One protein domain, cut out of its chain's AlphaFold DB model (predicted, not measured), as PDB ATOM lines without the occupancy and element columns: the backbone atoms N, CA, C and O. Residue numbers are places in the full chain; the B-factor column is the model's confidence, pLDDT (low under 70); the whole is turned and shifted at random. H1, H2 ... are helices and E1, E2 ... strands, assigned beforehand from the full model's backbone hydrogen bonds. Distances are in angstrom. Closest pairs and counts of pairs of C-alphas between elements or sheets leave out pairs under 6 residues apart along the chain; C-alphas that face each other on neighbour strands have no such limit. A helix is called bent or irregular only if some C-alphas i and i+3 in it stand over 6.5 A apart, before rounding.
ATOM      1  N   LEU A   3     117.685 196.576 289.010       57.28
ATOM      2  CA  LEU A   3     118.585 197.262 288.066       57.28
ATOM      3  C   LEU A   3     119.848 196.440 287.739       57.28
ATOM      4  O   LEU A   3     120.272 196.371 286.589       57.28
ATOM      5  N   HIS A   4     120.397 195.757 288.747       59.62
ATOM      6  CA  HIS A   4     121.641 194.993 288.628       59.62
ATOM      7  C   HIS A   4     121.508 193.800 287.665       59.62
ATOM      8  O   HIS A   4     122.402 193.540 286.864       59.62
ATOM      9  N   HIS A   5     120.342 193.144 287.655       66.75
ATOM     10  CA  HIS A   5     120.067 192.008 286.774       66.75
ATOM     11  C   HIS A   5     119.921 192.414 285.292       66.75
ATOM     12  O   HIS A   5     120.289 191.640 284.406       66.75
ATOM     13  N   ARG A   6     119.416 193.624 284.997       68.69
ATOM     14  CA  ARG A   6     119.327 194.131 283.614       68.69
ATOM     15  C   ARG A   6     120.700 194.500 283.062       68.69
ATOM     16  O   ARG A   6     121.025 194.083 281.958       68.69
ATOM     17  N   MET A   7     121.523 195.202 283.845       74.56
ATOM     18  CA  MET A   7     122.881 195.559 283.418       74.56
ATOM     19  C   MET A   7     123.752 194.323 283.169       74.56
ATOM     20  O   MET A   7     124.437 194.262 282.154       74.56
ATOM     21  N   LEU A   8     123.656 193.296 284.022       81.69
ATOM     22  CA  LEU A   8     124.387 192.040 283.828       81.69
ATOM     23  C   LEU A   8     123.974 191.314 282.535       81.69
ATOM     24  O   LEU A   8     124.826 190.809 281.810       81.69
ATOM     25  N   ARG A   9     122.675 191.299 282.202       80.38
ATOM     26  CA  ARG A   9     122.184 190.703 280.947       80.38
ATOM     27  C   ARG A   9     122.692 191.446 279.713       80.38
ATOM     28  O   ARG A   9     123.088 190.797 278.752       80.38
ATOM     29  N   HIS A  10     122.712 192.778 279.743       84.81
ATOM     30  CA  HIS A  10     123.262 193.569 278.640       84.81
ATOM     31  C   HIS A  10     124.775 193.390 278.495       84.81
ATOM     32  O   HIS A  10     125.259 193.305 277.372       84.81
ATOM     33  N   PHE A  11     125.505 193.253 279.605       86.31
ATOM     34  CA  PHE A  11     126.939 192.971 279.580       86.31
ATOM     35  C   PHE A  11     127.248 191.601 278.963       86.31
ATOM     36  O   PHE A  11     128.098 191.504 278.087       86.31
ATOM     37  N   ILE A  12     126.517 190.550 279.352       85.31
ATOM     38  CA  ILE A  12     126.676 189.212 278.760       85.31
ATOM     39  C   ILE A  12     126.329 189.237 277.267       85.31
ATOM     40  O   ILE A  12     127.090 188.712 276.460       85.31
ATOM     41  N   ALA A  13     125.221 189.880 276.885       86.62
ATOM     42  CA  ALA A  13     124.820 189.985 275.483       86.62
ATOM     43  C   ALA A  13     125.863 190.736 274.638       86.62
ATOM     44  O   ALA A  13     126.235 190.261 273.569       86.62
ATOM     45  N   ALA A  14     126.384 191.862 275.132       88.62
ATOM     46  CA  ALA A  14     127.437 192.613 274.458       88.62
ATOM     47  C   ALA A  14     128.723 191.784 274.320       88.62
ATOM     48  O   ALA A  14     129.291 191.723 273.233       88.62
ATOM     49  N   SER A  15     129.139 191.081 275.377       88.56
ATOM     50  CA  SER A  15     130.320 190.211 275.344       88.56
ATOM     51  C   SER A  15     130.177 189.068 274.342       88.56
ATOM     52  O   SER A  15     131.116 188.789 273.603       88.56
ATOM     53  N   VAL A  16     129.002 188.434 274.261       92.06
ATOM     54  CA  VAL A  16     128.730 187.378 273.273       92.06
ATOM     55  C   VAL A  16     128.772 187.936 271.851       92.06
ATOM     56  O   VAL A  16     129.392 187.324 270.986       92.06
ATOM     57  N   ILE A  17     128.171 189.104 271.602       92.06
ATOM     58  CA  ILE A  17     128.195 189.747 270.279       92.06
ATOM     59  C   ILE A  17     129.629 190.090 269.873       92.06
ATOM     60  O   ILE A  17     130.026 189.806 268.747       92.06
ATOM     61  N   VAL A  18     130.424 190.654 270.785       92.62
ATOM     62  CA  VAL A  18     131.823 190.996 270.510       92.62
ATOM     63  C   VAL A  18     132.637 189.734 270.233       92.62
ATOM     64  O   VAL A  18     133.293 189.667 269.202       92.62
ATOM     65  N   LEU A  19     132.538 188.702 271.077       91.19
ATOM     66  CA  LEU A  19     133.279 187.448 270.895       91.19
ATOM     67  C   LEU A  19     132.919 186.737 269.586       91.19
ATOM     68  O   LEU A  19     133.810 186.310 268.856       91.19
ATOM     69  N   THR A  20     131.627 186.635 269.272       90.44
ATOM     70  CA  THR A  20     131.161 185.978 268.039       90.44
ATOM     71  C   THR A  20     131.546 186.771 266.795       90.44
ATOM     72  O   THR A  20     132.016 186.183 265.823       90.44
ATOM     73  N   SER A  21     131.436 188.101 266.836       92.56
ATOM     74  CA  SER A  21     131.857 188.969 265.730       92.56
ATOM     75  C   SER A  21     133.374 188.914 265.523       92.56
ATOM     76  O   SER A  21     133.829 188.803 264.390       92.56
ATOM     77  N   SER A  22     134.169 188.932 266.597       92.31
ATOM     78  CA  SER A  22     135.628 188.803 266.518       92.31
ATOM     79  C   SER A  22     136.060 187.449 265.960       92.31
ATOM     80  O   SER A  22     136.967 187.405 265.132       92.31
ATOM     81  N   PHE A  23     135.398 186.359 266.361       93.56
ATOM     82  CA  PHE A  23     135.659 185.028 265.815       93.56
ATOM     83  C   PHE A  23     135.323 184.952 264.318       93.56
ATOM     84  O   PHE A  23     136.149 184.504 263.529       93.56
ATOM     85  N   LEU A  24     134.159 185.470 263.906       91.88
ATOM     86  CA  LEU A  24     133.765 185.514 262.494       91.88
ATOM     87  C   LEU A  24     134.744 186.328 261.638       91.88
ATOM     88  O   LEU A  24     135.115 185.891 260.553       91.88
ATOM     89  N   ILE A  25     135.189 187.491 262.125       92.75
ATOM     90  CA  ILE A  25     136.178 188.317 261.419       92.75
ATOM     91  C   ILE A  25     137.516 187.577 261.305       92.75
ATOM     92  O   ILE A  25     138.146 187.620 260.250       92.75
ATOM     93  N   PHE A  26     137.947 186.888 262.364       93.81
ATOM     94  CA  PHE A  26     139.181 186.107 262.345       93.81
ATOM     95  C   PHE A  26     139.137 184.988 261.296       93.81
ATOM     96  O   PHE A  26     140.043 184.909 260.469       93.81
ATOM     97  N   GLU A  27     138.074 184.180 261.286       91.56
ATOM     98  CA  GLU A  27     137.888 183.104 260.302       91.56
ATOM     99  C   GLU A  27     137.824 183.646 258.869       91.56
ATOM    100  O   GLU A  27     138.435 183.086 257.961       91.56
ATOM    101  N   LEU A  28     137.158 184.786 258.659       91.69
ATOM    102  CA  LEU A  28     137.061 185.414 257.342       91.69
ATOM    103  C   LEU A  28     138.429 185.899 256.838       91.69
ATOM    104  O   LEU A  28     138.783 185.648 255.690       91.69
ATOM    105  N   VAL A  29     139.236 186.525 257.701       92.19
ATOM    106  CA  VAL A  29     140.605 186.951 257.357       92.19
ATOM    107  C   VAL A  29     141.530 185.749 257.138       92.19
ATOM    108  O   VAL A  29     142.374 185.775 256.243       92.19
ATOM    109  N   ALA A  30     141.398 184.694 257.943       89.56
ATOM    110  CA  ALA A  30     142.179 183.473 257.774       89.56
ATOM    111  C   ALA A  30     141.842 182.774 256.446       89.56
ATOM    112  O   ALA A  30     142.751 182.392 255.705       89.56
ATOM    113  N   SER A  31     140.551 182.683 256.115       84.50
ATOM    114  CA  SER A  31     140.058 182.127 254.855       84.50
ATOM    115  C   SER A  31     140.520 182.949 253.650       84.50
ATOM    116  O   SER A  31     141.051 182.378 252.701       84.50
ATOM    117  N   ASP A  32     140.430 184.281 253.709       90.25
ATOM    118  CA  ASP A  32     140.907 185.170 252.642       90.25
ATOM    119  C   ASP A  32     142.415 185.017 252.384       90.25
ATOM    120  O   ASP A  32     142.856 184.910 251.237       90.25
ATOM    121  N   ARG A  33     143.222 184.911 253.448       87.38
ATOM    122  CA  ARG A  33     144.668 184.675 253.321       87.38
ATOM    123  C   ARG A  33     144.984 183.321 252.696       87.38
ATOM    124  O   ARG A  33     145.890 183.248 251.863       87.38
ATOM    125  N   ALA A  34     144.262 182.271 253.086       82.88
ATOM    126  CA  ALA A  34     144.423 180.933 252.524       82.88
ATOM    127  C   ALA A  34     143.974 180.874 251.053       82.88
ATOM    128  O   ALA A  34     144.657 180.289 250.214       82.88
ATOM    129  N   MET A  35     142.872 181.544 250.712       84.50
ATOM    130  CA  MET A  35     142.391 181.653 249.336       84.50
ATOM    131  C   MET A  35     143.384 182.432 248.469       84.50
ATOM    132  O   MET A  35     143.733 182.003 247.372       84.50
ATOM    133  N   SER A  36     143.895 183.555 248.976       80.56
ATOM    134  CA  SER A  36     144.862 184.401 248.277       80.56
ATOM    135  C   SER A  36     146.194 183.693 248.025       80.56
ATOM    136  O   SER A  36     146.803 183.885 246.972       80.56
ATOM    137  N   SER A  37     146.677 182.877 248.968       76.75
ATOM    138  CA  SER A  37     147.895 182.085 248.762       76.75
ATOM    139  C   SER A  37     147.680 180.976 247.735       76.75
ATOM    140  O   SER A  37     148.535 180.784 246.870       76.75
ATOM    141  N   TYR A  38     146.525 180.310 247.772       73.88
ATOM    142  CA  TYR A  38     146.151 179.285 246.803       73.88
ATOM    143  C   TYR A  38     145.981 179.852 245.385       73.88
ATOM    144  O   TYR A  38     146.559 179.326 244.436       73.88
ATOM    145  N   LEU A  39     145.276 180.979 245.239       77.75
ATOM    146  CA  LEU A  39     145.137 181.691 243.964       77.75
ATOM    147  C   LEU A  39     146.494 182.130 243.418       77.75
ATOM    148  O   LEU A  39     146.776 181.924 242.241       77.75
ATOM    149  N   ARG A  40     147.369 182.683 244.270       75.81
ATOM    150  CA  ARG A  40     148.732 183.057 243.865       75.81
ATOM    151  C   ARG A  40     149.521 181.848 243.365       75.81
ATOM    152  O   ARG A  40     150.200 181.965 242.352       75.81
ATOM    153  N   TYR A  41     149.415 180.710 244.046       73.56
ATOM    154  CA  TYR A  41     150.056 179.466 243.626       73.56
ATOM    155  C   TYR A  41     149.539 178.984 242.262       73.56
ATOM    156  O   TYR A  41     150.350 178.651 241.399       73.56
ATOM    157  N   ILE A  42     148.219 179.003 242.034       73.00
ATOM    158  CA  ILE A  42     147.632 178.651 240.731       73.00
ATOM    159  C   ILE A  42     148.144 179.587 239.640       73.00
ATOM    160  O   ILE A  42     148.616 179.109 238.614       73.00
ATOM    161  N   VAL A  43     148.080 180.904 239.859       72.69
ATOM    162  CA  VAL A  43     148.504 181.901 238.864       72.69
ATOM    163  C   VAL A  43     149.984 181.741 238.532       72.69
ATOM    164  O   VAL A  43     150.333 181.704 237.359       72.69
ATOM    165  N   GLN A  44     150.853 181.585 239.534       67.75
ATOM    166  CA  GLN A  44     152.285 181.377 239.303       67.75
ATOM    167  C   GLN A  44     152.562 180.094 238.520       67.75
ATOM    168  O   GLN A  44     153.362 180.117 237.588       67.75
ATOM    169  N   LYS A  45     151.890 178.985 238.860       68.50
ATOM    170  CA  LYS A  45     152.057 177.732 238.120       68.50
ATOM    171  C   LYS A  45     151.527 177.820 236.690       68.50
ATOM    172  O   LYS A  45     152.183 177.307 235.788       68.50
ATOM    173  N   ALA A  46     150.390 178.480 236.481       62.97
ATOM    174  CA  ALA A  46     149.807 178.682 235.158       62.97
ATOM    175  C   ALA A  46     150.690 179.576 234.270       62.97
ATOM    176  O   ALA A  46     150.889 179.277 233.096       62.97
ATOM    177  N   ASP A  47     151.267 180.640 234.834       61.88
ATOM    178  CA  ASP A  47     152.184 181.527 234.112       61.88
ATOM    179  C   ASP A  47     153.487 180.794 233.754       61.88
ATOM    180  O   ASP A  47     153.955 180.865 232.619       61.88
ATOM    181  N   SER A  48     154.026 179.981 234.673       61.62
ATOM    182  CA  SER A  48     155.204 179.157 234.379       61.62
ATOM    183  C   SER A  48     154.949 178.102 233.301       61.62
ATOM    184  O   SER A  48     155.811 177.917 232.445       61.62
ATOM    185  N   SER A  49     153.777 177.451 233.291       63.12
ATOM    186  CA  SER A  49     153.448 176.478 232.243       63.12
ATOM    187  C   SER A  49     153.269 177.165 230.892       63.12
ATOM    188  O   SER A  49     153.831 176.714 229.903       63.12
ATOM    189  N   PHE A  50     152.584 178.312 230.852       63.22
ATOM    190  CA  PHE A  50     152.403 179.068 229.612       63.22
ATOM    191  C   PHE A  50     153.733 179.566 229.022       63.22
ATOM    192  O   PHE A  50     153.961 179.485 227.813       63.22
ATOM    193  N   LEU A  51     154.639 180.074 229.865       64.12
ATOM    194  CA  LEU A  51     155.969 180.508 229.431       64.12
ATOM    195  C   LEU A  51     156.818 179.340 228.920       64.12
ATOM    196  O   LEU A  51     157.538 179.503 227.933       64.12
ATOM    197  N   TYR A  52     156.721 178.176 229.562       64.06
ATOM    198  CA  TYR A  52     157.425 176.970 229.137       64.06
ATOM    199  C   TYR A  52     156.913 176.466 227.779       64.06
ATOM    200  O   TYR A  52     157.718 176.218 226.881       64.06
ATOM    201  N   ASP A  53     155.596 176.449 227.568       65.31
ATOM    202  CA  ASP A  53     154.977 176.090 226.281       65.31
ATOM    203  C   ASP A  53     155.440 177.013 225.158       65.31
ATOM    204  O   ASP A  53     155.819 176.576 224.069       65.31
ATOM    205  N   LYS A  54     155.471 178.320 225.435       67.25
ATOM    206  CA  LYS A  54     155.977 179.310 224.486       67.25
ATOM    207  C   LYS A  54     157.445 179.056 224.147       67.25
ATOM    208  O   LYS A  54     157.810 179.159 222.977       67.25
ATOM    209  N   TYR A  55     158.272 178.732 225.139       67.81
ATOM    210  CA  TYR A  55     159.686 178.431 224.925       67.81
ATOM    211  C   TYR A  55     159.879 177.173 224.071       67.81
ATOM    212  O   TYR A  55     160.669 177.212 223.131       67.81
ATOM    213  N   GLN A  56     159.129 176.098 224.325       66.81
ATOM    214  CA  GLN A  56     159.188 174.879 223.511       66.81
ATOM    215  C   GLN A  56     158.729 175.129 222.067       66.81
ATOM    216  O   GLN A  56     159.416 174.748 221.122       66.81
ATOM    217  N   ASN A  57     157.624 175.854 221.866       67.69
ATOM    218  CA  ASN A  57     157.156 176.214 220.521       67.69
ATOM    219  C   ASN A  57     158.219 177.025 219.762       67.69
ATOM    220  O   ASN A  57     158.475 176.795 218.580       67.69
ATOM    221  N   GLN A  58     158.871 177.967 220.450       69.94
ATOM    222  CA  GLN A  58     159.952 178.769 219.880       69.94
ATOM    223  C   GLN A  58     161.222 177.952 219.626       69.94
ATOM    224  O   GLN A  58     161.903 178.202 218.633       69.94
ATOM    225  N   SER A  59     161.545 176.980 220.484       71.56
ATOM    226  CA  SER A  59     162.726 176.129 220.331       71.56
ATOM    227  C   SER A  59     162.592 175.232 219.100       71.56
ATOM    228  O   SER A  59     163.509 175.207 218.277       71.56
ATOM    229  N   ILE A  60     161.436 174.583 218.911       71.12
ATOM    230  CA  ILE A  60     161.147 173.748 217.738       71.12
ATOM    231  C   ILE A  60     161.136 174.594 216.474       71.12
ATOM    232  O   ILE A  60     161.834 174.258 215.519       71.12
ATOM    233  N   ALA A  61     160.450 175.741 216.483       70.94
ATOM    234  CA  ALA A  61     160.467 176.659 215.347       70.94
ATOM    235  C   ALA A  61     161.895 177.111 214.999       70.94
ATOM    236  O   ALA A  61     162.258 177.161 213.829       70.94
ATOM    237  N   ALA A  62     162.741 177.393 215.995       69.19
ATOM    238  CA  ALA A  62     164.136 177.769 215.776       69.19
ATOM    239  C   ALA A  62     165.014 176.603 215.292       69.19
ATOM    240  O   ALA A  62     165.976 176.830 214.558       69.19
ATOM    241  N   HIS A  63     164.741 175.366 215.717       72.62
ATOM    242  CA  HIS A  63     165.400 174.168 215.189       72.62
ATOM    243  C   HIS A  63     165.016 173.930 213.731       72.62
ATOM    244  O   HIS A  63     165.894 173.740 212.894       72.62
ATOM    245  N   MET A  64     163.728 174.052 213.422       73.06
ATOM    246  CA  MET A  64     163.206 173.933 212.070       73.06
ATOM    247  C   MET A  64     163.775 175.030 211.168       73.06
ATOM    248  O   MET A  64     164.398 174.723 210.162       73.06
ATOM    249  N   MET A  65     163.714 176.301 211.575       71.56
ATOM    250  CA  MET A  65     164.325 177.412 210.833       71.56
ATOM    251  C   MET A  65     165.821 177.205 210.584       71.56
ATOM    252  O   MET A  65     166.305 177.546 209.510       71.56
ATOM    253  N   ARG A  66     166.560 176.629 211.540       71.25
ATOM    254  CA  ARG A  66     167.972 176.272 211.337       71.25
ATOM    255  C   ARG A  66     168.146 175.145 210.325       71.25
ATOM    256  O   ARG A  66     169.057 175.243 209.515       71.25
ATOM    257  N   ALA A  67     167.293 174.124 210.342       69.19
ATOM    258  CA  ALA A  67     167.316 173.052 209.350       69.19
ATOM    259  C   ALA A  67     167.000 173.575 207.938       69.19
ATOM    260  O   ALA A  67     167.716 173.247 206.998       69.19
ATOM    261  N   LEU A  68     166.008 174.462 207.806       65.81
ATOM    262  CA  LEU A  68     165.696 175.138 206.543       65.81
ATOM    263  C   LEU A  68     166.851 176.045 206.077       65.81
ATOM    264  O   LEU A  68     167.210 176.046 204.904       65.81
ATOM    265  N   ALA A  69     167.453 176.814 206.992       62.50
ATOM    266  CA  ALA A  69     168.514 177.773 206.675       62.50
ATOM    267  C   ALA A  69     169.892 177.133 206.443       62.50
ATOM    268  O   ALA A  69     170.732 177.741 205.783       62.50
ATOM    269  N   ALA A  70     170.136 175.926 206.965       63.22
ATOM    270  CA  ALA A  70     171.382 175.185 206.759       63.22
ATOM    271  C   ALA A  70     171.611 174.789 205.288       63.22
ATOM    272  O   ALA A  70     172.707 174.348 204.948       63.22
ATOM    273  N   GLY A  71     170.622 175.024 204.422       52.22
ATOM    274  CA  GLY A  71     170.684 174.716 203.007       52.22
ATOM    275  C   GLY A  71     170.442 173.231 202.791       52.22
ATOM    276  O   GLY A  71     171.107 172.376 203.372       52.22
ATOM    277  N   GLN A  72     169.477 172.920 201.934       55.59
ATOM    278  CA  GLN A  72     169.354 171.577 201.397       55.59
ATOM    279  C   GLN A  72     170.630 171.287 200.608       55.59
ATOM    280  O   GLN A  72     170.900 171.922 199.588       55.59
ATOM    281  N   SER A  73     171.441 170.348 201.090       55.75
ATOM    282  CA  SER A  73     172.384 169.644 200.220       55.75
ATOM    283  C   SER A  73     171.602 169.208 198.983       55.75
ATOM    284  O   SER A  73     170.508 168.674 199.162       55.75
ATOM    285  N   GLU A  74     172.111 169.465 197.769       61.34
ATOM    286  CA  GLU A  74     171.407 169.089 196.535       61.34
ATOM    287  C   GLU A  74     170.851 167.672 196.674       61.34
ATOM    288  O   GLU A  74     171.597 166.706 196.862       61.34
ATOM    289  N   MET A  75     169.521 167.580 196.681       74.62
ATOM    290  CA  MET A  75     168.823 166.334 196.931       74.62
ATOM    291  C   MET A  75     169.267 165.308 195.896       74.62
ATOM    292  O   MET A  75     169.165 165.540 194.687       74.62
ATOM    293  N   SER A  76     169.744 164.156 196.369       83.00
ATOM    294  CA  SER A  76     170.190 163.121 195.450       83.00
ATOM    295  C   SER A  76     169.000 162.611 194.621       83.00
ATOM    296  O   SER A  76     167.881 162.486 195.136       83.00
ATOM    297  N   PRO A  77     169.209 162.263 193.338       85.31
ATOM    298  CA  PRO A  77     168.158 161.676 192.507       85.31
ATOM    299  C   PRO A  77     167.563 160.401 193.120       85.31
ATOM    300  O   PRO A  77     166.387 160.102 192.928       85.31
ATOM    301  N   GLU A  78     168.374 159.660 193.876       88.31
ATOM    302  CA  GLU A  78     167.977 158.443 194.585       88.31
ATOM    303  C   GLU A  78     167.012 158.745 195.736       88.31
ATOM    304  O   GLU A  78     166.001 158.063 195.877       88.31
ATOM    305  N   GLN A  79     167.273 159.796 196.519       87.25
ATOM    306  CA  GLN A  79     166.411 160.199 197.629       87.25
ATOM    307  C   GLN A  79     165.055 160.701 197.130       87.25
ATOM    308  O   GLN A  79     164.017 160.279 197.639       87.25
ATOM    309  N   ARG A  80     165.055 161.529 196.079       90.50
ATOM    310  CA  ARG A  80     163.830 161.959 195.389       90.50
ATOM    311  C   ARG A  80     163.004 160.769 194.913       90.50
ATOM    312  O   ARG A  80     161.798 160.715 195.136       90.50
ATOM    313  N   ARG A  81     163.666 159.798 194.277       91.81
ATOM    314  CA  ARG A  81     163.021 158.581 193.787       91.81
ATOM    315  C   ARG A  81     162.426 157.758 194.926       91.81
ATOM    316  O   ARG A  81     161.280 157.351 194.811       91.81
ATOM    317  N   ALA A  82     163.158 157.571 196.022       91.88
ATOM    318  CA  ALA A  82     162.673 156.838 197.188       91.88
ATOM    319  C   ALA A  82     161.428 157.491 197.815       91.88
ATOM    320  O   ALA A  82     160.493 156.784 198.182       91.88
ATOM    321  N   ILE A  83     161.387 158.829 197.894       93.06
ATOM    322  CA  ILE A  83     160.211 159.569 198.378       93.06
ATOM    323  C   ILE A  83     159.010 159.316 197.464       93.06
ATOM    324  O   ILE A  83     157.946 158.938 197.944       93.06
ATOM    325  N   CYS A  84     159.174 159.475 196.148       93.75
ATOM    326  CA  CYS A  84     158.053 159.311 195.224       93.75
ATOM    327  C   CYS A  84     157.621 157.861 195.005       93.75
ATOM    328  O   CYS A  84     156.455 157.624 194.705       93.75
ATOM    329  N   GLU A  85     158.509 156.885 195.183       93.75
ATOM    330  CA  GLU A  85     158.137 155.465 195.200       93.75
ATOM    331  C   GLU A  85     157.316 155.107 196.448       93.75
ATOM    332  O   GLU A  85     156.458 154.229 196.374       93.75
ATOM    333  N   ALA A  86     157.530 155.810 197.564       93.88
ATOM    334  CA  ALA A  86     156.744 155.663 198.787       93.88
ATOM    335  C   ALA A  86     155.515 156.593 198.851       93.88
ATOM    336  O   ALA A  86     154.811 156.605 199.861       93.88
ATOM    337  N   PHE A  87     155.253 157.382 197.803       94.56
ATOM    338  CA  PHE A  87     154.117 158.297 197.757       94.56
ATOM    339  C   PHE A  87     152.812 157.527 197.561       94.56
ATOM    340  O   PHE A  87     152.562 156.898 196.531       94.56
ATOM    341  N   GLU A  88     151.972 157.581 198.583       94.06
ATOM    342  CA  GLU A  88     150.716 156.861 198.678       94.06
ATOM    343  C   GLU A  88     149.542 157.772 198.285       94.06
ATOM    344  O   GLU A  88     149.561 158.995 198.443       94.06
ATOM    345  N   SER A  89     148.477 157.148 197.785       92.12
ATOM    346  CA  SER A  89     147.199 157.797 197.505       92.12
ATOM    347  C   SER A  89     146.080 156.928 198.059       92.12
ATOM    348  O   SER A  89     145.922 155.783 197.639       92.12
ATOM    349  N   ALA A  90     145.276 157.475 198.967       89.19
ATOM    350  CA  ALA A  90     144.166 156.771 199.601       89.19
ATOM    351  C   ALA A  90     143.049 157.755 199.980       89.19
ATOM    352  O   ALA A  90     143.316 158.843 200.475       89.19
ATOM    353  N   ASN A  91     141.788 157.385 199.729       82.62
ATOM    354  CA  ASN A  91     140.602 158.203 200.037       82.62
ATOM    355  C   ASN A  91     140.679 159.665 199.549       82.62
ATOM    356  O   ASN A  91     140.232 160.573 200.243       82.62
ATOM    357  N   ASN A  92     141.221 159.891 198.344       83.94
ATOM    358  CA  ASN A  92     141.418 161.231 197.767       83.94
ATOM    359  C   ASN A  92     142.390 162.129 198.569       83.94
ATOM    360  O   ASN A  92     142.396 163.349 198.406       83.94
ATOM    361  N   THR A  93     143.218 161.510 199.411       87.81
ATOM    362  CA  THR A  93     144.347 162.112 200.120       87.81
ATOM    363  C   THR A  93     145.634 161.511 199.580       87.81
ATOM    364  O   THR A  93     145.708 160.314 199.291       87.81
ATOM    365  N   HIS A  94     146.657 162.347 199.459       93.19
ATOM    366  CA  HIS A  94     147.971 161.956 198.974       93.19
ATOM    367  C   HIS A  94     149.022 162.210 200.051       93.19
ATOM    368  O   HIS A  94     148.798 163.035 200.938       93.19
ATOM    369  N   GLY A  95     150.158 161.517 200.001       94.06
ATOM    370  CA  GLY A  95     151.229 161.749 200.962       94.06
ATOM    371  C   GLY A  95     152.130 160.553 201.219       94.06
ATOM    372  O   GLY A  95     152.306 159.701 200.359       94.06
ATOM    373  N   LEU A  96     152.723 160.508 202.409       94.69
ATOM    374  CA  LEU A  96     153.660 159.464 202.831       94.69
ATOM    375  C   LEU A  96     153.143 158.823 204.113       94.69
ATOM    376  O   LEU A  96     152.627 159.526 204.983       94.69
ATOM    377  N   ASN A  97     153.326 157.508 204.249       94.69
ATOM    378  CA  ASN A  97     152.890 156.749 205.423       94.69
ATOM    379  C   ASN A  97     151.386 156.914 205.715       94.69
ATOM    380  O   ASN A  97     150.994 157.106 206.865       94.69
ATOM    381  N   LEU A  98     150.539 156.868 204.678       91.50
ATOM    382  CA  LEU A  98     149.092 157.062 204.820       91.50
ATOM    383  C   LEU A  98     148.399 155.830 205.406       91.50
ATOM    384  O   LEU A  98     147.484 155.959 206.219       91.50
ATOM    385  N   THR A  99     148.804 154.639 204.959       88.25
ATOM    386  CA  THR A  99     148.272 153.358 205.449       88.25
ATOM    387  C   THR A  99     149.376 152.338 205.687       88.25
ATOM    388  O   THR A  99     149.401 151.688 206.733       88.25
ATOM    389  N   ALA A 100     150.312 152.208 204.744       81.94
ATOM    390  CA  ALA A 100     151.330 151.161 204.786       81.94
ATOM    391  C   ALA A 100     152.514 151.503 205.699       81.94
ATOM    392  O   ALA A 100     153.256 150.600 206.080       81.94
ATOM    393  N   HIS A 101     152.685 152.784 206.052       86.75
ATOM    394  CA  HIS A 101     153.809 153.280 206.858       86.75
ATOM    395  C   HIS A 101     155.168 152.808 206.302       86.75
ATOM    396  O   HIS A 101     156.056 152.339 207.015       86.75
ATOM    397  N   SER A 102     155.280 152.862 204.974       83.88
ATOM    398  CA  SER A 102     156.354 152.240 204.200       83.88
ATOM    399  C   SER A 102     157.641 153.078 204.149       83.88
ATOM    400  O   SER A 102     158.732 152.526 203.978       83.88
ATOM    401  N   TYR A 103     157.546 154.392 204.357       91.56
ATOM    402  CA  TYR A 103     158.659 155.333 204.322       91.56
ATOM    403  C   TYR A 103     159.285 155.526 205.711       91.56
ATOM    404  O   TYR A 103     158.906 156.407 206.478       91.56
ATOM    405  N   GLN A 104     160.294 154.708 206.013       88.62
ATOM    406  CA  GLN A 104     160.971 154.646 207.321       88.62
ATOM    407  C   GLN A 104     161.810 155.883 207.677       88.62
ATOM    408  O   GLN A 104     162.279 156.004 208.805       88.62
ATOM    409  N   ALA A 105     162.058 156.780 206.719       89.25
ATOM    410  CA  ALA A 105     162.812 158.003 206.986       89.25
ATOM    411  C   ALA A 105     161.982 159.066 207.728       89.25
ATOM    412  O   ALA A 105     162.565 160.026 208.223       89.25
ATOM    413  N   LEU A 106     160.657 158.893 207.801       91.56
ATOM    414  CA  LEU A 106     159.756 159.714 208.607       91.56
ATOM    415  C   LEU A 106     159.182 158.882 209.742       91.56
ATOM    416  O   LEU A 106     158.780 157.737 209.530       91.56
ATOM    417  N   HIS A 107     159.114 159.479 210.929       92.50
ATOM    418  CA  HIS A 107     158.482 158.854 212.086       92.50
ATOM    419  C   HIS A 107     156.959 158.724 211.911       92.50
ATOM    420  O   HIS A 107     156.377 157.698 212.262       92.50
ATOM    421  N   GLY A 108     156.313 159.742 211.337       92.31
ATOM    422  CA  GLY A 108     154.857 159.824 211.251       92.31
ATOM    423  C   GLY A 108     154.297 159.879 209.834       92.31
ATOM    424  O   GLY A 108     154.867 159.324 208.888       92.31
ATOM    425  N   THR A 109     153.144 160.534 209.695       93.56
ATOM    426  CA  THR A 109     152.337 160.546 208.465       93.56
ATOM    427  C   THR A 109     152.285 161.933 207.840       93.56
ATOM    428  O   THR A 109     151.862 162.896 208.477       93.56
ATOM    429  N   LEU A 110     152.626 162.036 206.553       93.94
ATOM    430  CA  LEU A 110     152.408 163.245 205.759       93.94
ATOM    431  C   LEU A 110     151.122 163.105 204.949       93.94
ATOM    432  O   LEU A 110     150.972 162.143 204.205       93.94
ATOM    433  N   GLN A 111     150.235 164.096 205.035       92.62
ATOM    434  CA  GLN A 111     149.067 164.231 204.166       92.62
ATOM    435  C   GLN A 111     149.147 165.553 203.397       92.62
ATOM    436  O   GLN A 111     149.504 166.587 203.958       92.62
ATOM    437  N   THR A 112     148.787 165.548 202.118       90.50
ATOM    438  CA  THR A 112     148.787 166.729 201.251       90.50
ATOM    439  C   THR A 112     147.593 166.732 200.300       90.50
ATOM    440  O   THR A 112     147.034 165.688 199.948       90.50
ATOM    441  N   ALA A 113     147.209 167.935 199.871       83.69
ATOM    442  CA  ALA A 113     146.273 168.145 198.772       83.69
ATOM    443  C   ALA A 113     146.901 167.896 197.391       83.69
ATOM    444  O   ALA A 113     146.178 167.787 196.399       83.69
ATOM    445  N   ALA A 114     148.232 167.905 197.296       88.31
ATOM    446  CA  ALA A 114     148.933 167.761 196.033       88.31
ATOM    447  C   ALA A 114     148.881 166.307 195.556       88.31
ATOM    448  O   ALA A 114     149.327 165.401 196.249       88.31
ATOM    449  N   SER A 115     148.363 166.086 194.348       90.12
ATOM    450  CA  SER A 115     148.379 164.764 193.709       90.12
ATOM    451  C   SER A 115     149.733 164.412 193.091       90.12
ATOM    452  O   SER A 115     149.966 163.258 192.744       90.12
ATOM    453  N   ASP A 116     150.595 165.410 192.899       91.94
ATOM    454  CA  ASP A 116     151.941 165.243 192.363       91.94
ATOM    455  C   ASP A 116     152.951 165.194 193.513       91.94
ATOM    456  O   ASP A 116     153.051 166.146 194.291       91.94
ATOM    457  N   CYS A 117     153.704 164.093 193.595       92.50
ATOM    458  CA  CYS A 117     154.772 163.915 194.575       92.50
ATOM    459  C   CYS A 117     155.773 165.074 194.520       92.50
ATOM    460  O   CYS A 117     156.235 165.543 195.558       92.50
ATOM    461  N   GLU A 118     156.070 165.581 193.322       91.19
ATOM    462  CA  GLU A 118     157.082 166.618 193.115       91.19
ATOM    463  C   GLU A 118     156.806 167.907 193.889       91.19
ATOM    464  O   GLU A 118     157.739 168.621 194.245       91.19
ATOM    465  N   ALA A 119     155.541 168.173 194.218       88.94
ATOM    466  CA  ALA A 119     155.155 169.317 195.029       88.94
ATOM    467  C   ALA A 119     155.577 169.197 196.505       88.94
ATOM    468  O   ALA A 119     155.655 170.213 197.186       88.94
ATOM    469  N   ILE A 120     155.824 167.982 197.012       90.25
ATOM    470  CA  ILE A 120     156.125 167.733 198.433       90.25
ATOM    471  C   ILE A 120     157.484 167.084 198.677       90.25
ATOM    472  O   ILE A 120     157.865 166.907 199.831       90.25
ATOM    473  N   VAL A 121     158.227 166.730 197.626       90.50
ATOM    474  CA  VAL A 121     159.535 166.072 197.759       90.50
ATOM    475  C   VAL A 121     160.490 166.907 198.607       90.50
ATOM    476  O   VAL A 121     161.109 166.385 199.531       90.50
ATOM    477  N   GLU A 122     160.589 168.202 198.312       86.56
ATOM    478  CA  GLU A 122     161.472 169.119 199.030       86.56
ATOM    479  C   GLU A 122     161.090 169.198 200.515       86.56
ATOM    480  O   GLU A 122     161.923 168.952 201.392       86.56
ATOM    481  N   ALA A 123     159.804 169.416 200.792       84.50
ATOM    482  CA  ALA A 123     159.245 169.412 202.137       84.50
ATOM    483  C   ALA A 123     159.538 168.103 202.889       84.50
ATOM    484  O   ALA A 123     159.993 168.139 204.033       84.50
ATOM    485  N   ALA A 124     159.353 166.949 202.243       89.06
ATOM    486  CA  ALA A 124     159.579 165.637 202.843       89.06
ATOM    487  C   ALA A 124     161.030 165.441 203.316       89.06
ATOM    488  O   ALA A 124     161.254 164.762 204.317       89.06
ATOM    489  N   THR A 125     162.016 166.075 202.667       88.25
ATOM    490  CA  THR A 125     163.420 166.019 203.120       88.25
ATOM    491  C   THR A 125     163.692 166.794 204.411       88.25
ATOM    492  O   THR A 125     164.675 166.509 205.095       88.25
ATOM    493  N   LEU A 126     162.831 167.751 204.767       85.38
ATOM    494  CA  LEU A 126     162.992 168.614 205.941       85.38
ATOM    495  C   LEU A 126     162.322 168.043 207.196       85.38
ATOM    496  O   LEU A 126     162.727 168.360 208.314       85.38
ATOM    497  N   LEU A 127     161.314 167.191 207.029       89.38
ATOM    498  CA  LEU A 127     160.528 166.621 208.128       89.38
ATOM    499  C   LEU A 127     161.327 165.766 209.125       89.38
ATOM    500  O   LEU A 127     161.015 165.858 210.311       89.38
ATOM    501  N   PRO A 128     162.410 165.053 208.751       89.12
ATOM    502  CA  PRO A 128     163.265 164.403 209.743       89.12
ATOM    503  C   PRO A 128     163.862 165.382 210.768       89.12
ATOM    504  O   PRO A 128     164.130 165.008 211.907       89.12
ATOM    505  N   ALA A 129     164.060 166.655 210.405       84.50
ATOM    506  CA  ALA A 129     164.507 167.671 211.357       84.50
ATOM    507  C   ALA A 129     163.398 168.070 212.342       84.50
ATOM    508  O   ALA A 129     163.688 168.394 213.496       84.50
ATOM    509  N   PHE A 130     162.136 168.036 211.904       85.56
ATOM    510  CA  PHE A 130     160.992 168.188 212.798       85.56
ATOM    511  C   PHE A 130     160.894 166.991 213.750       85.56
ATOM    512  O   PHE A 130     160.784 167.211 214.953       85.56
ATOM    513  N   ASP A 131     161.056 165.760 213.252       88.50
ATOM    514  CA  ASP A 131     161.076 164.554 214.093       88.50
ATOM    515  C   ASP A 131     162.134 164.658 215.198       88.50
ATOM    516  O   ASP A 131     161.836 164.493 216.379       88.50
ATOM    517  N   GLN A 132     163.365 165.038 214.836       85.31
ATOM    518  CA  GLN A 132     164.452 165.248 215.799       85.31
ATOM    519  C   GLN A 132     164.137 166.343 216.826       85.31
ATOM    520  O   GLN A 132     164.513 166.228 217.995       85.31
ATOM    521  N   ALA A 133     163.475 167.422 216.403       80.56
ATOM    522  CA  ALA A 133     163.108 168.517 217.291       80.56
ATOM    523  C   ALA A 133     162.006 168.110 218.281       80.56
ATOM    524  O   ALA A 133     162.091 168.472 219.455       80.56
ATOM    525  N   VAL A 134     160.999 167.353 217.834       81.69
ATOM    526  CA  VAL A 134     159.936 166.826 218.702       81.69
ATOM    527  C   VAL A 134     160.519 165.825 219.694       81.69
ATOM    528  O   VAL A 134     160.334 165.991 220.900       81.69
ATOM    529  N   GLU A 135     161.305 164.861 219.216       82.94
ATOM    530  CA  GLU A 135     161.934 163.842 220.055       82.94
ATOM    531  C   GLU A 135     162.839 164.470 221.127       82.94
ATOM    532  O   GLU A 135     162.746 164.140 222.311       82.94
ATOM    533  N   GLY A 136     163.654 165.459 220.744       75.62
ATOM    534  CA  GLY A 136     164.518 166.189 221.671       75.62
ATOM    535  C   GLY A 136     163.762 167.003 222.730       75.62
ATOM    536  O   GLY A 136     164.292 167.205 223.822       75.62
ATOM    537  N   ASN A 137     162.535 167.455 222.446       70.31
ATOM    538  CA  ASN A 137     161.686 168.129 223.435       70.31
ATOM    539  C   ASN A 137     160.932 167.133 224.332       70.31
ATOM    540  O   ASN A 137     160.781 167.410 225.518       70.31
ATOM    541  N   ARG A 138     160.506 165.973 223.808       72.19
ATOM    542  CA  ARG A 138     159.849 164.909 224.596       72.19
ATOM    543  C   ARG A 138     160.770 164.300 225.659       72.19
ATOM    544  O   ARG A 138     160.295 163.871 226.703       72.19
ATOM    545  N   HIS A 139     162.079 164.312 225.415       63.97
ATOM    546  CA  HIS A 139     163.099 163.805 226.339       63.97
ATOM    547  C   HIS A 139     163.592 164.835 227.374       63.97
ATOM    548  O   HIS A 139     164.504 164.526 228.143       63.97
ATOM    549  N   GLN A 140     163.049 166.059 227.409       58.19
ATOM    550  CA  GLN A 140     163.400 167.015 228.463       58.19
ATOM    551  C   GLN A 140     162.690 166.646 229.765       58.19
ATOM    552  O   GLN A 140     161.463 166.644 229.825       58.19
ATOM    553  N   ASP A 141     163.478 166.369 230.808       52.78
ATOM    554  CA  ASP A 141     162.979 166.139 232.162       52.78
ATOM    555  C   ASP A 141     162.012 167.260 232.577       52.78
ATOM    556  O   ASP A 141     162.347 168.448 232.524       52.78
ATOM    557  N   ASP A 142     160.807 166.861 232.984       51.19
ATOM    558  CA  ASP A 142     159.733 167.732 233.456       51.19
ATOM    559  C   ASP A 142     160.216 168.523 234.683       51.19
ATOM    560  O   ASP A 142     160.223 168.031 235.818       51.19
ATOM    561  N   TYR A 143     160.668 169.763 234.464       49.00
ATOM    562  CA  TYR A 143     161.042 170.702 235.523       49.00
ATOM    563  C   TYR A 143     159.781 171.236 236.213       49.00
ATOM    564  O   TYR A 143     159.445 172.417 236.164       49.00
ATOM    565  N   GLY A 144     159.110 170.330 236.918       48.81
ATOM    566  CA  GLY A 144     157.992 170.603 237.795       48.81
ATOM    567  C   GLY A 144     156.654 170.494 237.084       48.81
ATOM    568  O   GLY A 144     156.248 171.411 236.381       48.81
ATOM    569  N   ILE A 145     155.922 169.434 237.434       48.59
ATOM    570  CA  ILE A 145     154.508 169.197 237.131       48.59
ATOM    571  C   ILE A 145     153.692 170.476 237.412       48.59
ATOM    572  O   ILE A 145     153.231 170.754 238.533       48.59
ATOM    573  N   GLY A 146     153.565 171.318 236.393       50.59
ATOM    574  CA  GLY A 146     152.539 172.336 236.271       50.59
ATOM    575  C   GLY A 146     151.208 171.643 236.001       50.59
ATOM    576  O   GLY A 146     151.175 170.521 235.505       50.59
ATOM    577  N   LEU A 147     150.090 172.303 236.308       48.12
ATOM    578  CA  LEU A 147     148.742 171.736 236.130       48.12
ATOM    579  C   LEU A 147     148.381 171.418 234.654       48.12
ATOM    580  O   LEU A 147     147.286 170.927 234.411       48.12
ATOM    581  N   GLY A 148     149.282 171.673 233.693       49.62
ATOM    582  CA  GLY A 148     149.112 171.417 232.257       49.62
ATOM    583  C   GLY A 148     150.333 170.789 231.561       49.62
ATOM    584  O   GLY A 148     150.510 170.982 230.367       49.62
ATOM    585  N   MET A 149     151.210 170.085 232.290       51.88
ATOM    586  CA  MET A 149     152.446 169.495 231.726       51.88
ATOM    587  C   MET A 149     152.308 168.016 231.309       51.88
ATOM    588  O   MET A 149     153.274 167.432 230.841       51.88
ATOM    589  N   ALA A 150     151.131 167.401 231.483       52.66
ATOM    590  CA  ALA A 150     150.941 165.959 231.279       52.66
ATOM    591  C   ALA A 150     150.580 165.548 229.839       52.66
ATOM    592  O   ALA A 150     150.557 164.355 229.547       52.66
ATOM    593  N   GLU A 151     150.262 166.498 228.958       56.38
ATOM    594  CA  GLU A 151     149.944 166.193 227.561       56.38
ATOM    595  C   GLU A 151     151.204 166.256 226.700       56.38
ATOM    596  O   GLU A 151     152.004 167.191 226.809       56.38
ATOM    597  N   GLU A 152     151.369 165.253 225.835       60.62
ATOM    598  CA  GLU A 152     152.370 165.290 224.777       60.62
ATOM    599  C   GLU A 152     152.131 166.523 223.907       60.62
ATOM    600  O   GLU A 152     151.015 166.801 223.480       60.62
ATOM    601  N   LYS A 153     153.190 167.286 223.652       61.34
ATOM    602  CA  LYS A 153     153.126 168.488 222.817       61.34
ATOM    603  C   LYS A 153     153.680 168.156 221.432       61.34
ATOM    604  O   LYS A 153     154.528 167.277 221.300       61.34
ATOM    605  N   PHE A 154     153.217 168.890 220.419       67.25
ATOM    606  CA  PHE A 154     153.636 168.781 219.009       67.25
ATOM    607  C   PHE A 154     153.202 167.500 218.292       67.25
ATOM    608  O   PHE A 154     154.007 166.646 217.938       67.25
ATOM    609  N   HIS A 155     151.904 167.406 218.009       75.00
ATOM    610  CA  HIS A 155     151.350 166.296 217.233       75.00
ATOM    611  C   HIS A 155     151.466 166.486 215.722       75.00
ATOM    612  O   HIS A 155     151.446 165.498 214.994       75.00
ATOM    613  N   TYR A 156     151.548 167.730 215.242       83.44
ATOM    614  CA  TYR A 156     151.580 168.012 213.813       83.44
ATOM    615  C   TYR A 156     152.322 169.305 213.467       83.44
ATOM    616  O   TYR A 156     152.344 170.267 214.238       83.44
ATOM    617  N   TYR A 157     152.883 169.325 212.265       84.56
ATOM    618  CA  TYR A 157     153.372 170.492 211.554       84.56
ATOM    619  C   TYR A 157     152.475 170.746 210.342       84.56
ATOM    620  O   TYR A 157     152.085 169.809 209.650       84.56
ATOM    621  N   LEU A 158     152.132 172.005 210.086       85.44
ATOM    622  CA  LEU A 158     151.240 172.392 208.999       85.44
ATOM    623  C   LEU A 158     151.911 173.480 208.159       85.44
ATOM    624  O   LEU A 158     152.160 174.573 208.672       85.44
ATOM    625  N   ASP A 159     152.152 173.193 206.880       81.31
ATOM    626  CA  ASP A 159     152.596 174.194 205.915       81.31
ATOM    627  C   ASP A 159     151.408 174.695 205.088       81.31
ATOM    628  O   ASP A 159     150.708 173.939 204.406       81.31
ATOM    629  N   LEU A 160     151.171 176.003 205.176       78.44
ATOM    630  CA  LEU A 160     150.048 176.664 204.517       78.44
ATOM    631  C   LEU A 160     150.315 176.983 203.046       78.44
ATOM    632  O   LEU A 160     149.364 177.105 202.276       78.44
ATOM    633  N   ASN A 161     151.580 177.138 202.664       77.94
ATOM    634  CA  ASN A 161     151.971 177.493 201.307       77.94
ATOM    635  C   ASN A 161     151.929 176.251 200.416       77.94
ATOM    636  O   ASN A 161     151.253 176.249 199.384       77.94
ATOM    637  N   ASP A 162     152.558 175.172 200.878       79.69
ATOM    638  CA  ASP A 162     152.661 173.913 200.137       79.69
ATOM    639  C   ASP A 162     151.483 172.966 200.417       79.69
ATOM    640  O   ASP A 162     151.331 171.930 199.768       79.69
ATOM    641  N   ARG A 163     150.578 173.360 201.327       84.00
ATOM    642  CA  ARG A 163     149.313 172.671 201.647       84.00
ATOM    643  C   ARG A 163     149.540 171.204 201.999       84.00
ATOM    644  O   ARG A 163     148.975 170.292 201.383       84.00
ATOM    645  N   TYR A 164     150.366 170.993 203.015       88.19
ATOM    646  CA  TYR A 164     150.560 169.687 203.623       88.19
ATOM    647  C   TYR A 164     150.534 169.783 205.146       88.19
ATOM    648  O   TYR A 164     150.841 170.814 205.744       88.19
ATOM    649  N   VAL A 165     150.166 168.674 205.770       89.69
ATOM    650  CA  VAL A 165     150.262 168.447 207.204       89.69
ATOM    651  C   VAL A 165     151.153 167.238 207.415       89.69
ATOM    652  O   VAL A 165     151.059 166.247 206.692       89.69
ATOM    653  N   TYR A 166     152.022 167.319 208.404       91.75
ATOM    654  CA  TYR A 166     152.828 166.209 208.859       91.75
ATOM    655  C   TYR A 166     152.495 165.928 210.314       91.75
ATOM    656  O   TYR A 166     152.687 166.791 211.164       91.75
ATOM    657  N   PHE A 167     151.971 164.744 210.595       90.25
ATOM    658  CA  PHE A 167     151.736 164.258 211.946       90.25
ATOM    659  C   PHE A 167     153.007 163.593 212.449       90.25
ATOM    660  O   PHE A 167     153.573 162.773 211.733       90.25
ATOM    661  N   TYR A 168     153.442 163.936 213.663       89.62
ATOM    662  CA  TYR A 168     154.579 163.261 214.288       89.62
ATOM    663  C   TYR A 168     154.249 161.791 214.532       89.62
ATOM    664  O   TYR A 168     155.039 160.922 214.196       89.62
ATOM    665  N   GLU A 169     153.065 161.503 215.072       88.50
ATOM    666  CA  GLU A 169     152.601 160.126 215.238       88.50
ATOM    667  C   GLU A 169     151.994 159.589 213.932       88.50
ATOM    668  O   GLU A 169     151.362 160.349 213.188       88.50
ATOM    669  N   PRO A 170     152.126 158.282 213.657       89.38
ATOM    670  CA  PRO A 170     151.423 157.618 212.567       89.38
ATOM    671  C   PRO A 170     149.902 157.814 212.645       89.38
ATOM    672  O   PRO A 170     149.263 157.473 213.644       89.38
ATOM    673  N   VAL A 171     149.300 158.325 211.570       86.94
ATOM    674  CA  VAL A 171     147.850 158.520 211.451       86.94
ATOM    675  C   VAL A 171     147.347 157.790 210.217       86.94
ATOM    676  O   VAL A 171     147.615 158.193 209.089       86.94
ATOM    677  N   ASN A 172     146.548 156.744 210.425       85.12
ATOM    678  CA  ASN A 172     145.940 156.025 209.313       85.12
ATOM    679  C   ASN A 172     144.796 156.854 208.694       85.12
ATOM    680  O   ASN A 172     143.816 157.208 209.360       85.12
ATOM    681  N   VAL A 173     144.924 157.118 207.393       86.12
ATOM    682  CA  VAL A 173     143.990 157.921 206.592       86.12
ATOM    683  C   VAL A 173     142.581 157.324 206.478       86.12
ATOM    684  O   VAL A 173     141.626 158.034 206.169       86.12
ATOM    685  N   GLU A 174     142.421 156.028 206.749       85.00
ATOM    686  CA  GLU A 174     141.112 155.372 206.845       85.00
ATOM    687  C   GLU A 174     140.302 155.877 208.045       85.00
ATOM    688  O   GLU A 174     139.073 155.911 207.982       85.00
ATOM    689  N   TYR A 175     140.976 156.296 209.121       82.94
ATOM    690  CA  TYR A 175     140.335 156.846 210.318       82.94
ATOM    691  C   TYR A 175     140.328 158.372 210.322       82.94
ATOM    692  O   TYR A 175     139.364 158.978 210.791       82.94
ATOM    693  N   PHE A 176     141.389 159.000 209.811       81.19
ATOM    694  CA  PHE A 176     141.495 160.452 209.763       81.19
ATOM    695  C   PHE A 176     142.204 160.934 208.498       81.19
ATOM    696  O   PHE A 176     143.412 160.769 208.325       81.19
ATOM    697  N   ALA A 177     141.445 161.617 207.648       80.38
ATOM    698  CA  ALA A 177     141.958 162.323 206.486       80.38
ATOM    699  C   ALA A 177     141.699 163.822 206.644       80.38
ATOM    700  O   ALA A 177     140.570 164.233 206.935       80.38
ATOM    701  N   MET A 178     142.730 164.637 206.415       76.50
ATOM    702  CA  MET A 178     142.592 166.086 206.343       76.50
ATOM    703  C   MET A 178     141.772 166.438 205.099       76.50
ATOM    704  O   MET A 178     142.273 166.517 203.977       76.50
ATOM    705  N   ASN A 179     140.477 166.635 205.315       67.38
ATOM    706  CA  ASN A 179     139.545 167.013 204.270       67.38
ATOM    707  C   ASN A 179     139.443 168.536 204.181       67.38
ATOM    708  O   ASN A 179     139.504 169.241 205.185       67.38
ATOM    709  N   ASN A 180     139.192 169.029 202.968       65.75
ATOM    710  CA  ASN A 180     138.852 170.426 202.708       65.75
ATOM    711  C   ASN A 180     139.993 171.425 202.986       65.75
ATOM    712  O   ASN A 180     139.837 172.340 203.774       65.75
ATOM    713  N   TRP A 181     141.110 171.333 202.260       66.38
ATOM    714  CA  TRP A 181     142.253 172.271 202.311       66.38
ATOM    715  C   TRP A 181     141.934 173.755 202.000       66.38
ATOM    716  O   TRP A 181     142.835 174.591 201.933       66.38
ATOM    717  N   SER A 182     140.659 174.104 201.789       58.09
ATOM    718  CA  SER A 182     140.166 175.460 201.529       58.09
ATOM    719  C   SER A 182     140.215 176.395 202.737       58.09
ATOM    720  O   SER A 182     140.203 177.605 202.518       58.09
ATOM    721  N   PHE A 183     140.320 175.879 203.971       55.22
ATOM    722  CA  PHE A 183     140.445 176.703 205.191       55.22
ATOM    723  C   PHE A 183     141.808 177.423 205.306       55.22
ATOM    724  O   PHE A 183     142.045 178.186 206.242       55.22
ATOM    725  N   LEU A 184     142.716 177.193 204.349       55.78
ATOM    726  CA  LEU A 184     144.078 177.737 204.316       55.78
ATOM    727  C   LEU A 184     144.271 178.826 203.253       55.78
ATOM    728  O   LEU A 184     145.356 178.989 202.695       55.78
ATOM    729  N   GLN A 185     143.222 179.592 202.941       48.97
ATOM    730  CA  GLN A 185     143.340 180.686 201.979       48.97
ATOM    731  C   GLN A 185     144.238 181.815 202.516       48.97
ATOM    732  O   GLN A 185     143.969 182.424 203.549       48.97
ATOM    733  N   SER A 186     145.264 182.159 201.732       49.41
ATOM    734  CA  SER A 186     146.107 183.356 201.904       49.41
ATOM    735  C   SER A 186     147.037 183.363 203.129       49.41
ATOM    736  O   SER A 186     147.235 184.412 203.739       49.41
ATOM    737  N   GLY A 187     147.622 182.217 203.501       46.59
ATOM    738  CA  GLY A 187     148.673 182.166 204.536       46.59
ATOM    739  C   GLY A 187     148.178 182.429 205.963       46.59
ATOM    740  O   GLY A 187     148.972 182.692 206.864       46.59
ATOM    741  N   SER A 188     146.865 182.351 206.180       47.31
ATOM    742  CA  SER A 188     146.230 182.421 207.494       47.31
ATOM    743  C   SER A 188     145.248 181.262 207.645       47.31
ATOM    744  O   SER A 188     144.635 180.850 206.661       47.31
ATOM    745  N   ILE A 189     145.097 180.736 208.866       54.19
ATOM    746  CA  ILE A 189     143.999 179.817 209.198       54.19
ATOM    747  C   ILE A 189     142.720 180.659 209.175       54.19
ATOM    748  O   ILE A 189     142.364 181.314 210.156       54.19
ATOM    749  N   GLY A 190     142.082 180.712 208.012       46.78
ATOM    750  CA  GLY A 190     140.843 181.430 207.783       46.78
ATOM    751  C   GLY A 190     139.708 180.426 207.734       46.78
ATOM    752  O   GLY A 190     139.501 179.778 206.715       46.78
ATOM    753  N   ILE A 191     138.952 180.304 208.823       48.75
ATOM    754  CA  ILE A 191     137.670 179.603 208.768       48.75
ATOM    755  C   ILE A 191     136.706 180.529 208.010       48.75
ATOM    756  O   ILE A 191     136.152 181.462 208.596       48.75
ATOM    757  N   ASP A 192     136.544 180.331 206.697       45.94
ATOM    758  CA  ASP A 192     135.501 181.025 205.938       45.94
ATOM    759  C   ASP A 192     134.147 180.546 206.483       45.94
ATOM    760  O   ASP A 192     133.938 179.366 206.774       45.94
ATOM    761  N   ARG A 193     133.193 181.464 206.638       45.16
ATOM    762  CA  ARG A 193     131.838 181.153 207.109       45.16
ATOM    763  C   ARG A 193     131.189 180.023 206.293       45.16
ATOM    764  O   ARG A 193     130.428 179.236 206.846       45.16
ATOM    765  N   LYS A 194     131.536 179.900 205.012       51.12
ATOM    766  CA  LYS A 194     131.075 178.824 204.116       51.12
ATOM    767  C   LYS A 194     131.573 177.437 204.544       51.12
ATOM    768  O   LYS A 194     130.882 176.446 204.320       51.12
ATOM    769  N   ASP A 195     132.758 177.361 205.150       46.22
ATOM    770  CA  ASP A 195     133.315 176.118 205.691       46.22
ATOM    771  C   ASP A 195     132.607 175.716 206.999       46.22
ATOM    772  O   ASP A 195     132.453 174.528 207.270       46.22
ATOM    773  N   ILE A 196     132.081 176.686 207.762       48.69
ATOM    774  CA  ILE A 196     131.233 176.442 208.948       48.69
ATOM    775  C   ILE A 196     129.837 175.963 208.535       48.69
ATOM    776  O   ILE A 196     129.288 175.046 209.147       48.69
ATOM    777  N   GLU A 197     129.260 176.550 207.485       45.78
ATOM    778  CA  GLU A 197     127.922 176.191 206.995       45.78
ATOM    779  C   GLU A 197     127.858 174.722 206.525       45.78
ATOM    780  O   GLU A 197     126.868 174.046 206.790       45.78
ATOM    781  N   LYS A 198     128.951 174.168 205.973       45.12
ATOM    782  CA  LYS A 198     129.056 172.729 205.645       45.12
ATOM    783  C   LYS A 198     129.099 171.800 206.864       45.12
ATOM    784  O   LYS A 198     128.641 170.665 206.774       45.12
ATOM    785  N   VAL A 199     129.645 172.251 207.995       47.47
ATOM    786  CA  VAL A 199     129.665 171.464 209.244       47.47
ATOM    787  C   VAL A 199     128.276 171.447 209.894       47.47
ATOM    788  O   VAL A 199     127.889 170.444 210.495       47.47
ATOM    789  N   GLY A 200     127.486 172.511 209.709       38.12
ATOM    790  CA  GLY A 200     126.094 172.588 210.166       38.12
ATOM    791  C   GLY A 200     125.169 171.546 209.529       38.12
ATOM    792  O   GLY A 200     124.283 171.028 210.208       38.12
ATOM    793  N   ASP A 201     125.412 171.167 208.272       39.75
ATOM    794  CA  ASP A 201     124.603 170.153 207.581       39.75
ATOM    795  C   ASP A 201     124.913 168.717 208.047       39.75
ATOM    796  O   ASP A 201     124.030 167.857 208.035       39.75
ATOM    797  N   ALA A 202     126.132 168.451 208.535       36.50
ATOM    798  CA  ALA A 202     126.507 167.157 209.117       36.50
ATOM    799  C   ALA A 202     125.985 166.966 210.556       36.50
ATOM    800  O   ALA A 202     125.813 165.834 211.008       36.50
ATOM    801  N   ALA A 203     125.678 168.055 211.269       32.81
ATOM    802  CA  ALA A 203     125.150 168.014 212.636       32.81
ATOM    803  C   ALA A 203     123.647 167.661 212.720       32.81
ATOM    804  O   ALA A 203     123.131 167.452 213.813       32.81
ATOM    805  N   ASN A 204     122.948 167.536 211.585       31.52
ATOM    806  CA  ASN A 204     121.548 167.091 211.535       31.52
ATOM    807  C   ASN A 204     121.376 165.567 211.424       31.52
ATOM    808  O   ASN A 204     120.264 165.084 211.214       31.52
TER     809      ASN A 204
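AT A GLANCE: This is residues 3 to 204 of the 207 residues of the protein "GAPES1 domain-containing protein" of Escherichia albertii (strain TW07627) (UniProt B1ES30). One very long helix, H1, makes a shaft whose residues 3 to 41 stick out free from a small head, where a strongly twisted five-stranded sheet has H3 over one face. H3 also packs on H1 residues 56 to 68, while H4 and H5 lead away from the head as a tail, free at residues 197 to 204. The 202 printed residues hold five named helices and five named strands, in the order H1 H2 E1 E2 E3 H3 E4 E5 H4 H5; the sheet, E1 E2 E3 E5 E4, is antiparallel and the class is mixed. The whole is extended, with a radius of gyration of the C-alphas of 30.0 A and spans of 112 by 46 by 31 A.

IN THESE COORDINATES: Find C-alpha 3 at (118.585, 197.262, 288.066); from there H1 runs 97.5 A to C-alpha 69 at (168.514, 177.773, 206.675). Next come H2, residues 77 to 85, and the strands E1, 87 to 90, E2, 93 to 96, and E3, 109 to 112. H3, residues 121 to 138, is 26.9 A long, with a kink of 25 degrees near residue 129; it is only just irregular, C-alphas 125 and 128 being 6.8 A apart. E4 is 156 to 159 and E5 164 to 167. H4, 181 to 187, is irregular, with C-alphas 183 and 186 9.3 A apart; H5, 193 to 202, ends at C-alpha 202 (126.507, 167.157, 209.117).

HOW THE PARTS SIT: Look first at the sheet: E1 E2 E3 form a meander, each strand the antiparallel neighbour of the one before, with N 88 and O 95 at 2.8 A and N 112 and O 94 at 2.8 A. E5 is the antiparallel neighbour of E3, with N 111 and O 165 within hydrogen-bond range at 2.8 A, and the hairpin E4 and E5 has N 157 and O 166 within that range at 2.8 A. H3 is on one face, two layers, at a height over the sheet of 9.5 A. E3, H3, E4 make a split strand-helix-strand unit, E5 between its strands, with a left-handed crossover. H1 touches H3, closest at the C-alphas of Ile 60 and Ala 133, 5.6 A. H2 touches H3, about perpendicular at 81 degrees, closest at the C-alphas of Arg 80 and Val 121, 6.4 A; it only grazes the sheet. H4 and H5 are close but not clearly touching, the closest C-alphas being Phe 183 and Asp 195, 7.2 A. Every O i to N i+4 pair is within hydrogen-bond range in H1 and H2, against 10 of 14 in H3, 3 of 6 in H5 and 0 of 3 in H4, where O i to N i+3 gives 0 of 4.

THE WHOLE: The C-alphas of Leu 3 and Pro 77, the two farthest apart, are 113.4 A apart. The printed part has no cut; the links E2 to E3, H3 to E4 and E5 to H4 are long. Look for pLDDT under 70 in 70 residues, among them 44 to 58, 139 to 154 and 179 to 204.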